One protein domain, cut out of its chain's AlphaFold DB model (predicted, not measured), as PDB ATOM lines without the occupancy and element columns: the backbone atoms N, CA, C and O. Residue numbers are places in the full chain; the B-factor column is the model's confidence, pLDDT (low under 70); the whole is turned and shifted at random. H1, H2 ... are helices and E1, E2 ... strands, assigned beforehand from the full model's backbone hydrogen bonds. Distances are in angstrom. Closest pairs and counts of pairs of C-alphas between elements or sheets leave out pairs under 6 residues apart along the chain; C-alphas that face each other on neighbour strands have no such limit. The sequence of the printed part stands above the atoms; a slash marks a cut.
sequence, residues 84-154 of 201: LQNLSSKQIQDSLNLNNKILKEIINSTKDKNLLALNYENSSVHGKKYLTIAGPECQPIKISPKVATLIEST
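This is residues 84 to 154 of the 201 residues of an uncharacterized protein of Ginsengibacter hankyongi (UniProt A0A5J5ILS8). One long helix, H1, makes the longest axis, and the rest of the domain packs on its later part: a shorter helix, H2, folds back from its end to make a V with it, and the small two-strand hairpin of E1 and E2 has E1 next to H1. The short helix H3 follows E2 and touches both arms of the V, while residues 84 to 94 of H1 stick out from this body and residues 122 to 127 stick out as a loop. The printed part has 71 residues, with three named helices and two named strands in the order H1, H2, E1, E2, H3; the sheet is E1 - E2, antiparallel, and the class is mostly helix. The whole is only just compact, close to loose, with a radius of gyration of the C-alphas of 12.9 A, and its outline is flat, spanning 41 by 30 by 16 A.

Begin at the first printed residue with H1, residues 84 to 108, and go on to H2, residues 113 to 122. These two form a helical hairpin and touch, with the C-alphas of Ile 106 and Lys 113 the closest, 6.2 A apart. H1 touches H2 with residues 106 to 107 alone. They run opposite ways at a steep tilt of 37 degrees, only just past shallow. Next look at E1, residues 131 to 134: it has 6 pairs of C-alphas within 8 A of H1, the closest those of Asn 99 and Leu 131, 5.7 A apart. E2, residues 140 to 143, is its antiparallel neighbour, and the two make a hairpin with 140 degrees between their directions. Compare N 131 with O 143, and N 141 with O 133: each pair is within hydrogen-bond range at 2.8 A. E2 is apart from both H1 and H2. Last comes H3, residues 145 to 148, which touches H2, with the C-alphas of Ala 117 and Pro 145 the closest at 4.9 A. H3 also touches H1, with the C-alphas of Leu 103 and Ala 148 the closest at 6.6 A; H1 touches H3 with residues 103 to 107 alone. In H1 and H2 every O i to N i+4 pair is within hydrogen-bond range; H3 is too short for such a pair, and its one O i to N i+3 pair is within range.

Find C-alpha 84 at (-38.188, -9.422, -47.992); from there H1 runs 25 residues to C-alpha 108 at (-27.409, 2.776, -16.027), 35.9 A from first to last C-alpha. H2 takes 10 residues from Lys 113 to Asn 122 and is 14.4 A long. E1 goes from Leu 131 to Ala 134, 10.2 A, and E2 from Pro 140 to Ile 143, 9.9 A. H3, from Pro 145, ends at C-alpha 148, printed at (-33.125, 9.378, -22.160), 4.9 A from its first C-alpha.

The two C-alphas farthest apart are those of Leu 84 and Lys 111, 41.7 A, and the first and last printed C-alphas, Leu 84 and Thr 154, are 38.1 A apart. Without the stretches that stand free, residues 84 to 94 and 122 to 127, the body has 54 residues and spans 32 by 26 by 16 A. The printed part has no cut. The links H1 to H2, E1 to E2 and E2 to H3 are tight, H2 to E1 is a short link of 8 residues, and no link is long. Read the B-factor column for the model's confidence: the mean pLDDT of the printed part is 72.5, and 27 residues are under 70, among them residues 84 to 93, 121 to 128 and 152 to 154.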
ATOM      1  N   LEU A  84     -38.469 -10.863 -48.058       53.41
ATOM      2  CA  LEU A  84     -38.188  -9.422 -47.992       53.41
ATOM      3  C   LEU A  84     -38.886  -8.769 -46.786       53.41
ATOM      4  O   LEU A  84     -38.279  -7.961 -46.083       53.41
ATOM      5  N   GLN A  85     -40.135  -9.161 -46.508       57.25
ATOM      6  CA  GLN A  85     -40.863  -8.723 -45.316       57.25
ATOM      7  C   GLN A  85     -40.210  -9.244 -44.029       57.25
ATOM      8  O   GLN A  85     -40.065  -8.472 -43.085       57.25
ATOM      9  N   ASN A  86     -39.720 -10.492 -44.014       57.25
ATOM     10  CA  ASN A  86     -38.954 -11.038 -42.886       57.25
ATOM     11  C   ASN A  86     -37.574 -10.391 -42.709       57.25
ATOM     12  O   ASN A  86     -37.129 -10.217 -41.579       57.25
ATOM     13  N   LEU A  87     -36.878 -10.009 -43.786       57.88
ATOM     14  CA  LEU A  87     -35.616  -9.267 -43.681       57.88
ATOM     15  C   LEU A  87     -35.848  -7.852 -43.149       57.88
ATOM     16  O   LEU A  87     -35.078  -7.388 -42.313       57.88
ATOM     17  N   SER A  88     -36.909  -7.179 -43.604       62.25
ATOM     18  CA  SER A  88     -37.269  -5.837 -43.145       62.25
ATOM     19  C   SER A  88     -37.714  -5.842 -41.683       62.25
ATOM     20  O   SER A  88     -37.210  -5.040 -40.899       62.25
ATOM     21  N   SER A  89     -38.578  -6.780 -41.278       60.91
ATOM     22  CA  SER A  89     -39.004  -6.918 -39.882       60.91
ATOM     23  C   SER A  89     -37.842  -7.314 -38.971       60.91
ATOM     24  O   SER A  89     -37.691  -6.724 -37.903       60.91
ATOM     25  N   LYS A  90     -36.956  -8.216 -39.411       65.25
ATOM     26  CA  LYS A  90     -35.732  -8.575 -38.682       65.25
ATOM     27  C   LYS A  90     -34.771  -7.390 -38.559       65.25
ATOM     28  O   LYS A  90     -34.297  -7.115 -37.468       65.25
ATOM     29  N   GLN A  91     -34.559  -6.623 -39.628       68.62
ATOM     30  CA  GLN A  91     -33.731  -5.413 -39.605       68.62
ATOM     31  C   GLN A  91     -34.315  -4.324 -38.688       68.62
ATOM     32  O   GLN A  91     -33.571  -3.640 -37.981       68.62
ATOM     33  N   ILE A  92     -35.642  -4.158 -38.671       64.81
ATOM     34  CA  ILE A  92     -36.335  -3.245 -37.753       64.81
ATOM     35  C   ILE A  92     -36.163  -3.730 -36.310       64.81
ATOM     36  O   ILE A  92     -35.784  -2.930 -35.453       64.81
ATOM     37  N   GLN A  93     -36.341  -5.027 -36.056       65.38
ATOM     38  CA  GLN A  93     -36.187  -5.636 -34.736       65.38
ATOM     39  C   GLN A  93     -34.750  -5.533 -34.213       65.38
ATOM     40  O   GLN A  93     -34.535  -5.159 -33.062       65.38
ATOM     41  N   ASP A  94     -33.759  -5.769 -35.072       70.25
ATOM     42  CA  ASP A  94     -32.338  -5.618 -34.757       70.25
ATOM     43  C   ASP A  94     -32.003  -4.156 -34.423       70.25
ATOM     44  O   ASP A  94     -31.270  -3.874 -33.473       70.25
ATOM     45  N   SER A  95     -32.611  -3.200 -35.136       78.69
ATOM     46  CA  SER A  95     -32.449  -1.771 -34.847       78.69
ATOM     47  C   SER A  95     -33.128  -1.334 -33.543       78.69
ATOM     48  O   SER A  95     -32.609  -0.461 -32.848       78.69
ATOM     49  N   LEU A  96     -34.259  -1.949 -33.188       77.94
ATOM     50  CA  LEU A  96     -35.007  -1.663 -31.965       77.94
ATOM     51  C   LEU A  96     -34.287  -2.254 -30.749       77.94
ATOM     52  O   LEU A  96     -34.096  -1.570 -29.745       77.94
ATOM     53  N   ASN A  97     -33.775  -3.477 -30.874       81.81
ATOM     54  CA  ASN A  97     -32.922  -4.106 -29.869       81.81
ATOM     55  C   ASN A  97     -31.644  -3.295 -29.612       81.81
ATOM     56  O   ASN A  97     -31.260  -3.098 -28.458       81.81
ATOM     57  N   LEU A  98     -31.017  -2.767 -30.669       82.44
ATOM     58  CA  LEU A  98     -29.866  -1.872 -30.550       82.44
ATOM     59  C   LEU A  98     -30.231  -0.570 -29.818       82.44
ATOM     60  O   LEU A  98     -29.528  -0.184 -28.884       82.44
ATOM     61  N   ASN A  99     -31.349   0.072 -30.176       83.50
ATOM     62  CA  ASN A  99     -31.819   1.280 -29.489       83.50
ATOM     63  C   ASN A  99     -32.096   1.013 -28.000       83.50
ATOM     64  O   ASN A  99     -31.694   1.802 -27.149       83.50
ATOM     65  N   ASN A 100     -32.725  -0.119 -27.672       83.25
ATOM     66  CA  ASN A 100     -33.001  -0.513 -26.290       83.25
ATOM     67  C   ASN A 100     -31.717  -0.753 -25.489       83.25
ATOM     68  O   ASN A 100     -31.647  -0.390 -24.316       83.25
ATOM     69  N   LYS A 101     -30.687  -1.339 -26.109       85.50
ATOM     70  CA  LYS A 101     -29.376  -1.520 -25.474       85.50
ATOM     71  C   LYS A 101     -28.711  -0.176 -25.169       85.50
ATOM     72  O   LYS A 101     -28.267   0.020 -24.041       85.50
ATOM     73  N   ILE A 102     -28.708   0.744 -26.135       82.88
ATOM     74  CA  ILE A 102     -28.166   2.103 -25.964       82.88
ATOM     75  C   ILE A 102     -28.886   2.829 -24.822       82.88
ATOM     76  O   ILE A 102     -28.254   3.472 -23.991       82.88
ATOM     77  N   LEU A 103     -30.207   2.690 -24.729       81.44
ATOM     78  CA  LEU A 103     -30.978   3.315 -23.656       81.44
ATOM     79  C   LEU A 103     -30.638   2.764 -22.284       81.44
ATOM     80  O   LEU A 103     -30.415   3.544 -21.364       81.44
ATOM     81  N   LYS A 104     -30.543   1.439 -22.144       82.31
ATOM     82  CA  LYS A 104     -30.119   0.821 -20.883       82.31
ATOM     83  C   LYS A 104     -28.724   1.289 -20.471       82.31
ATOM     84  O   LYS A 104     -28.493   1.535 -19.295       82.31
ATOM     85  N   GLU A 105     -27.817   1.458 -21.427       84.31
ATOM     86  CA  GLU A 105     -26.472   1.981 -21.178       84.31
ATOM     87  C   GLU A 105     -26.493   3.440 -20.695       84.31
ATOM     88  O   GLU A 105     -25.845   3.761 -19.699       84.31
ATOM     89  N   ILE A 106     -27.288   4.311 -21.332       78.44
ATOM     90  CA  ILE A 106     -27.450   5.715 -20.915       78.44
ATOM     91  C   ILE A 106     -28.061   5.797 -19.509       78.44
ATOM     92  O   ILE A 106     -27.551   6.531 -18.658       78.44
ATOM     93  N   ILE A 107     -29.119   5.024 -19.252       77.44
ATOM     94  CA  ILE A 107     -29.854   5.023 -17.980       77.44
ATOM     95  C   ILE A 107     -28.961   4.530 -16.832       77.44
ATOM     96  O   ILE A 107     -28.882   5.190 -15.791       77.44
ATOM     97  N   ASN A 108     -28.243   3.422 -17.045       79.44
ATOM     98  CA  ASN A 108     -27.409   2.776 -16.027       79.44
ATOM     99  C   ASN A 108     -26.026   3.421 -15.865       79.44
ATOM    100  O   ASN A 108     -25.270   3.038 -14.969       79.44
ATOM    101  N   SER A 109     -25.666   4.395 -16.708       74.06
ATOM    102  CA  SER A 109     -24.387   5.086 -16.577       74.06
ATOM    103  C   SER A 109     -24.327   5.905 -15.281       74.06
ATOM    104  O   SER A 109     -25.103   6.833 -15.039       74.06
ATOM    105  N   THR A 110     -23.379   5.542 -14.416       63.84
ATOM    106  CA  THR A 110     -23.104   6.215 -13.137       63.84
ATOM    107  C   THR A 110     -22.248   7.472 -13.300       63.84
ATOM    108  O   THR A 110     -22.186   8.294 -12.387       63.84
ATOM    109  N   LYS A 111     -21.602   7.644 -14.462       62.22
ATOM    110  CA  LYS A 111     -20.690   8.748 -14.779       62.22
ATOM    111  C   LYS A 111     -21.279   9.603 -15.905       62.22
ATOM    112  O   LYS A 111     -21.596   9.071 -16.963       62.22
ATOM    113  N   ASP A 112     -21.446  10.899 -15.638       68.19
ATOM    114  CA  ASP A 112     -21.873  11.972 -16.549       68.19
ATOM    115  C   ASP A 112     -22.775  11.542 -17.719       68.19
ATOM    116  O   ASP A 112     -22.387  11.599 -18.888       68.19
ATOM    117  N   LYS A 113     -24.028  11.188 -17.397       71.00
ATOM    118  CA  LYS A 113     -25.095  10.833 -18.359       71.00
ATOM    119  C   LYS A 113     -25.172  11.795 -19.556       71.00
ATOM    120  O   LYS A 113     -25.421  11.384 -20.687       71.00
ATOM    121  N   ASN A 114     -24.906  13.078 -19.311       69.12
ATOM    122  CA  ASN A 114     -24.902  14.132 -20.324       69.12
ATOM    123  C   ASN A 114     -23.775  13.980 -21.356       69.12
ATOM    124  O   ASN A 114     -24.006  14.235 -22.534       69.12
ATOM    125  N   LEU A 115     -22.578  13.546 -20.952       67.81
ATOM    126  CA  LEU A 115     -21.455  13.344 -21.873       67.81
ATOM    127  C   LEU A 115     -21.689  12.132 -22.772       67.81
ATOM    128  O   LEU A 115     -21.414  12.193 -23.967       67.81
ATOM    129  N   LEU A 116     -22.265  11.059 -22.228       73.31
ATOM    130  CA  LEU A 116     -22.659   9.900 -23.026       73.31
ATOM    131  C   LEU A 116     -23.750  10.269 -24.034       73.31
ATOM    132  O   LEU A 116     -23.597   9.985 -25.219       73.31
ATOM    133  N   ALA A 117     -24.794  10.985 -23.609       69.00
ATOM    134  CA  ALA A 117     -25.833  11.473 -24.514       69.00
ATOM    135  C   ALA A 117     -25.278  12.380 -25.629       69.00
ATOM    136  O   ALA A 117     -25.682  12.243 -26.783       69.00
ATOM    137  N   LEU A 118     -24.320  13.260 -25.314       71.44
ATOM    138  CA  LEU A 118     -23.647  14.111 -26.300       71.44
ATOM    139  C   LEU A 118     -22.764  13.309 -27.266       71.44
ATOM    140  O   LEU A 118     -22.764  13.585 -28.462       71.44
ATOM    141  N   ASN A 119     -22.049  12.293 -26.782       73.00
ATOM    142  CA  ASN A 119     -21.249  11.409 -27.634       73.00
ATOM    143  C   ASN A 119     -22.126  10.623 -28.619       73.00
ATOM    144  O   ASN A 119     -21.742  10.451 -29.775       73.00
ATOM    145  N   TYR A 120     -23.323  10.206 -28.199       70.62
ATOM    146  CA  TYR A 120     -24.298   9.567 -29.084       70.62
ATOM    147  C   TYR A 120     -24.894  10.535 -30.115       70.62
ATOM    148  O   TYR A 120     -25.082  10.143 -31.262       70.62
ATOM    149  N   GLU A 121     -25.145  11.799 -29.754       69.75
ATOM    150  CA  GLU A 121     -25.590  12.822 -30.716       69.75
ATOM    151  C   GLU A 121     -24.507  13.189 -31.747       69.75
ATOM    152  O   GLU A 121     -24.830  13.471 -32.902       69.75
ATOM    153  N   ASN A 122     -23.235  13.176 -31.338       67.00
ATOM    154  CA  ASN A 122     -22.100  13.602 -32.161       67.00
ATOM    155  C   ASN A 122     -21.443  12.461 -32.960       67.00
ATOM    156  O   ASN A 122     -20.634  12.724 -33.852       67.00
ATOM    157  N   SER A 123     -21.765  11.197 -32.665       64.69
ATOM    158  CA  SER A 123     -21.218  10.043 -33.383       64.69
ATOM    159  C   SER A 123     -21.738   9.995 -34.825       64.69
ATOM    160  O   SER A 123     -22.885   9.643 -35.095       64.69
ATOM    161  N   SER A 124     -20.862  10.304 -35.787       54.12
ATOM    162  CA  SER A 124     -21.166  10.275 -37.227       54.12
ATOM    163  C   SER A 124     -21.447   8.869 -37.779       54.12
ATOM    164  O   SER A 124     -21.949   8.734 -38.894       54.12
ATOM    165  N   VAL A 125     -21.164   7.821 -36.995       58.25
ATOM    166  CA  VAL A 125     -21.386   6.406 -37.346       58.25
ATOM    167  C   VAL A 125     -22.871   6.027 -37.247       58.25
ATOM    168  O   VAL A 125     -23.346   5.123 -37.936       58.25
ATOM    169  N   HIS A 126     -23.645   6.755 -36.440       53.75
ATOM    170  CA  HIS A 126     -25.089   6.604 -36.312       53.75
ATOM    171  C   HIS A 126     -25.725   7.988 -36.420       53.75
ATOM    172  O   HIS A 126     -25.995   8.616 -35.409       53.75
ATOM    173  N   GLY A 127     -26.016   8.467 -37.634       55.00
ATOM    174  CA  GLY A 127     -26.702   9.752 -37.879       55.00
ATOM    175  C   GLY A 127     -28.134   9.868 -37.312       55.00
ATOM    176  O   GLY A 127     -28.959  10.615 -37.836       55.00
ATOM    177  N   LYS A 128     -28.473   9.101 -36.274       61.47
ATOM    178  CA  LYS A 128     -29.767   9.045 -35.612       61.47
ATOM    179  C   LYS A 128     -29.757   9.997 -34.417       61.47
ATOM    180  O   LYS A 128     -29.380   9.630 -33.313       61.47
ATOM    181  N   LYS A 129     -30.270  11.209 -34.638       71.19
ATOM    182  CA  LYS A 129     -30.549  12.209 -33.586       71.19
ATOM    183  C   LYS A 129     -31.560  11.723 -32.529       71.19
ATOM    184  O   LYS A 129     -31.698  12.341 -31.479       71.19
ATOM    185  N   TYR A 130     -32.276  10.633 -32.820       80.19
ATOM    186  CA  TYR A 130     -33.335  10.074 -31.989       80.19
ATOM    187  C   TYR A 130     -33.255   8.543 -31.940       80.19
ATOM    188  O   TYR A 130     -33.027   7.887 -32.959       80.19
ATOM    189  N   LEU A 131     -33.515   7.989 -30.761       83.06
ATOM    190  CA  LEU A 131     -33.679   6.568 -30.473       83.06
ATOM    191  C   LEU A 131     -35.164   6.222 -30.628       83.06
ATOM    192  O   LEU A 131     -36.018   6.949 -30.133       83.06
ATOM    193  N   THR A 132     -35.492   5.144 -31.343       83.56
ATOM    194  CA  THR A 132     -36.887   4.680 -31.469       83.56
ATOM    195  C   THR A 132     -37.144   3.587 -30.439       83.56
ATOM    196  O   THR A 132     -36.439   2.577 -30.460       83.56
ATOM    197  N   ILE A 133     -38.126   3.805 -29.567       82.06
ATOM    198  CA  ILE A 133     -38.567   2.903 -28.497       82.06
ATOM    199  C   ILE A 133     -40.014   2.477 -28.693       82.06
ATOM    200  O   ILE A 133     -40.774   3.161 -29.374       82.06
ATOM    201  N   ALA A 134     -40.402   1.372 -28.066       81.31
ATOM    202  CA  ALA A 134     -41.801   0.990 -27.954       81.31
ATOM    203  C   ALA A 134     -42.449   1.727 -26.770       81.31
ATOM    204  O   ALA A 134     -41.943   1.671 -25.650       81.31
ATOM    205  N   GLY A 135     -43.551   2.425 -27.030       77.81
ATOM    206  CA  GLY A 135     -44.445   2.955 -26.006       77.81
ATOM    207  C   GLY A 135     -45.293   1.854 -25.351       77.81
ATOM    208  O   GLY A 135     -45.238   0.702 -25.782       77.81
ATOM    209  N   PRO A 136     -46.110   2.203 -24.342       75.38
ATOM    210  CA  PRO A 136     -46.944   1.248 -23.599       75.38
ATOM    211  C   PRO A 136     -47.917   0.466 -24.495       75.38
ATOM    212  O   PRO A 136     -48.114  -0.724 -24.292       75.38
ATOM    213  N   GLU A 137     -48.432   1.103 -25.549       82.88
ATOM    214  CA  GLU A 137     -49.321   0.491 -26.549       82.88
ATOM    215  C   GLU A 137     -48.555  -0.099 -27.753       82.88
ATOM    216  O   GLU A 137     -49.069  -0.147 -28.870       82.88
ATOM    217  N   CYS A 138     -47.276  -0.459 -27.580       72.69
ATOM    218  CA  CYS A 138     -46.377  -0.939 -28.643       72.69
ATOM    219  C   CYS A 138     -46.174   0.036 -29.823       72.69
ATOM    220  O   CYS A 138     -45.689  -0.348 -30.888       72.69
ATOM    221  N   GLN A 139     -46.499   1.317 -29.641       81.12
ATOM    222  CA  GLN A 139     -46.303   2.348 -30.661       81.12
ATOM    223  C   GLN A 139     -44.829   2.784 -30.726       81.12
ATOM    224  O   GLN A 139     -44.209   2.974 -29.679       81.12
ATOM    225  N   PRO A 140     -44.241   2.985 -31.917       82.00
ATOM    226  CA  PRO A 140     -42.867   3.459 -32.039       82.00
ATOM    227  C   PRO A 140     -42.771   4.954 -31.698       82.00
ATOM    228  O   PRO A 140     -43.246   5.809 -32.443       82.00
ATOM    229  N   ILE A 141     -42.110   5.281 -30.591       83.19
ATOM    230  CA  ILE A 141     -41.883   6.650 -30.117       83.19
ATOM    231  C   ILE A 141     -40.405   6.998 -30.290       83.19
ATOM    232  O   ILE A 141     -39.522   6.196 -29.996       83.19
ATOM    233  N   LYS A 142     -40.115   8.206 -30.777       86.31
ATOM    234  CA  LYS A 142     -38.744   8.705 -30.938       86.31
ATOM    235  C   LYS A 142     -38.364   9.581 -29.752       86.31
ATOM    236  O   LYS A 142     -39.016  10.591 -29.510       86.31
ATOM    237  N   ILE A 143     -37.286   9.232 -29.062       84.94
ATOM    238  CA  ILE A 143     -36.745   9.998 -27.935       84.94
ATOM    239  C   ILE A 143     -35.318  10.444 -28.231       84.94
ATOM    240  O   ILE A 143     -34.556   9.733 -28.886       84.94
ATOM    241  N   SER A 144     -34.940  11.639 -27.786       84.06
ATOM    242  CA  SER A 144     -33.551  12.078 -27.917       84.06
ATOM    243  C   SER A 144     -32.680  11.398 -26.851       84.06
ATOM    244  O   SER A 144     -33.165  11.122 -25.749       84.06
ATOM    245  N   PRO A 145     -31.382  11.167 -27.123       81.69
ATOM    246  CA  PRO A 145     -30.445  10.667 -26.114       81.69
ATOM    247  C   PRO A 145     -30.400  11.547 -24.857       81.69
ATOM    248  O   PRO A 145     -30.240  11.036 -23.755       81.69
ATOM    249  N   LYS A 146     -30.607  12.864 -25.002       79.44
ATOM    250  CA  LYS A 146     -30.717  13.805 -23.876       79.44
ATOM    251  C   LYS A 146     -31.948  13.565 -23.016       79.44
ATOM    252  O   LYS A 146     -31.853  13.629 -21.803       79.44
ATOM    253  N   VAL A 147     -33.100  13.288 -23.621       80.50
ATOM    254  CA  VAL A 147     -34.311  12.960 -22.854       80.50
ATOM    255  C   VAL A 147     -34.156  11.600 -22.174       80.50
ATOM    256  O   VAL A 147     -34.639  11.417 -21.062       80.50
ATOM    257  N   ALA A 148     -33.409  10.670 -22.775       78.50
ATOM    258  CA  ALA A 148     -33.125   9.378 -22.160       78.50
ATOM    259  C   ALA A 148     -32.330   9.479 -20.845       78.50
ATOM    260  O   ALA A 148     -32.501   8.626 -19.980       78.50
ATOM    261  N   THR A 149     -31.508  10.520 -20.646       75.81
ATOM    262  CA  THR A 149     -30.782  10.712 -19.372       75.81
ATOM    263  C   THR A 149     -31.706  11.052 -18.204       75.81
ATOM    264  O   THR A 149     -31.328  10.837 -17.049       75.81
ATOM    265  N   LEU A 150     -32.903  11.569 -18.508       75.88
ATOM    266  CA  LEU A 150     -33.940  11.927 -17.541       75.88
ATOM    267  C   LEU A 150     -34.791  10.724 -17.124       75.88
ATOM    268  O   LEU A 150     -35.527  10.820 -16.147       75.88
ATOM    269  N   ILE A 151     -34.701   9.605 -17.850       73.38
ATOM    270  CA  ILE A 151     -35.385   8.368 -17.480       73.38
ATOM    271  C   ILE A 151     -34.652   7.789 -16.270       73.38
ATOM    272  O   ILE A 151     -33.508   7.338 -16.357       73.38
ATOM    273  N   GLU A 152     -35.307   7.845 -15.117       59.66
ATOM    274  CA  GLU A 152     -34.832   7.218 -13.889       59.66
ATOM    275  C   GLU A 152     -35.117   5.713 -13.990       59.66
ATOM    276  O   GLU A 152     -36.255   5.315 -14.251       59.66
ATOM    277  N   SER A 153     -34.085   4.865 -13.867       57.00
ATOM    278  CA  SER A 153     -34.300   3.419 -13.794       57.00
ATOM    279  C   SER A 153     -35.147   3.137 -12.564       57.00
ATOM    280  O   SER A 153     -34.764   3.440 -11.436       57.00
ATOM    281  N   THR A 154     -36.313   2.542 -12.779       53.28
ATOM    282  CA  THR A 154     -37.284   2.187 -11.738       53.28
ATOM    283  C   THR A 154     -36.828   1.012 -10.866       53.28
ATOM    284  O   THR A 154     -37.650   0.377 -10.215       53.28
TER     285      THR A 154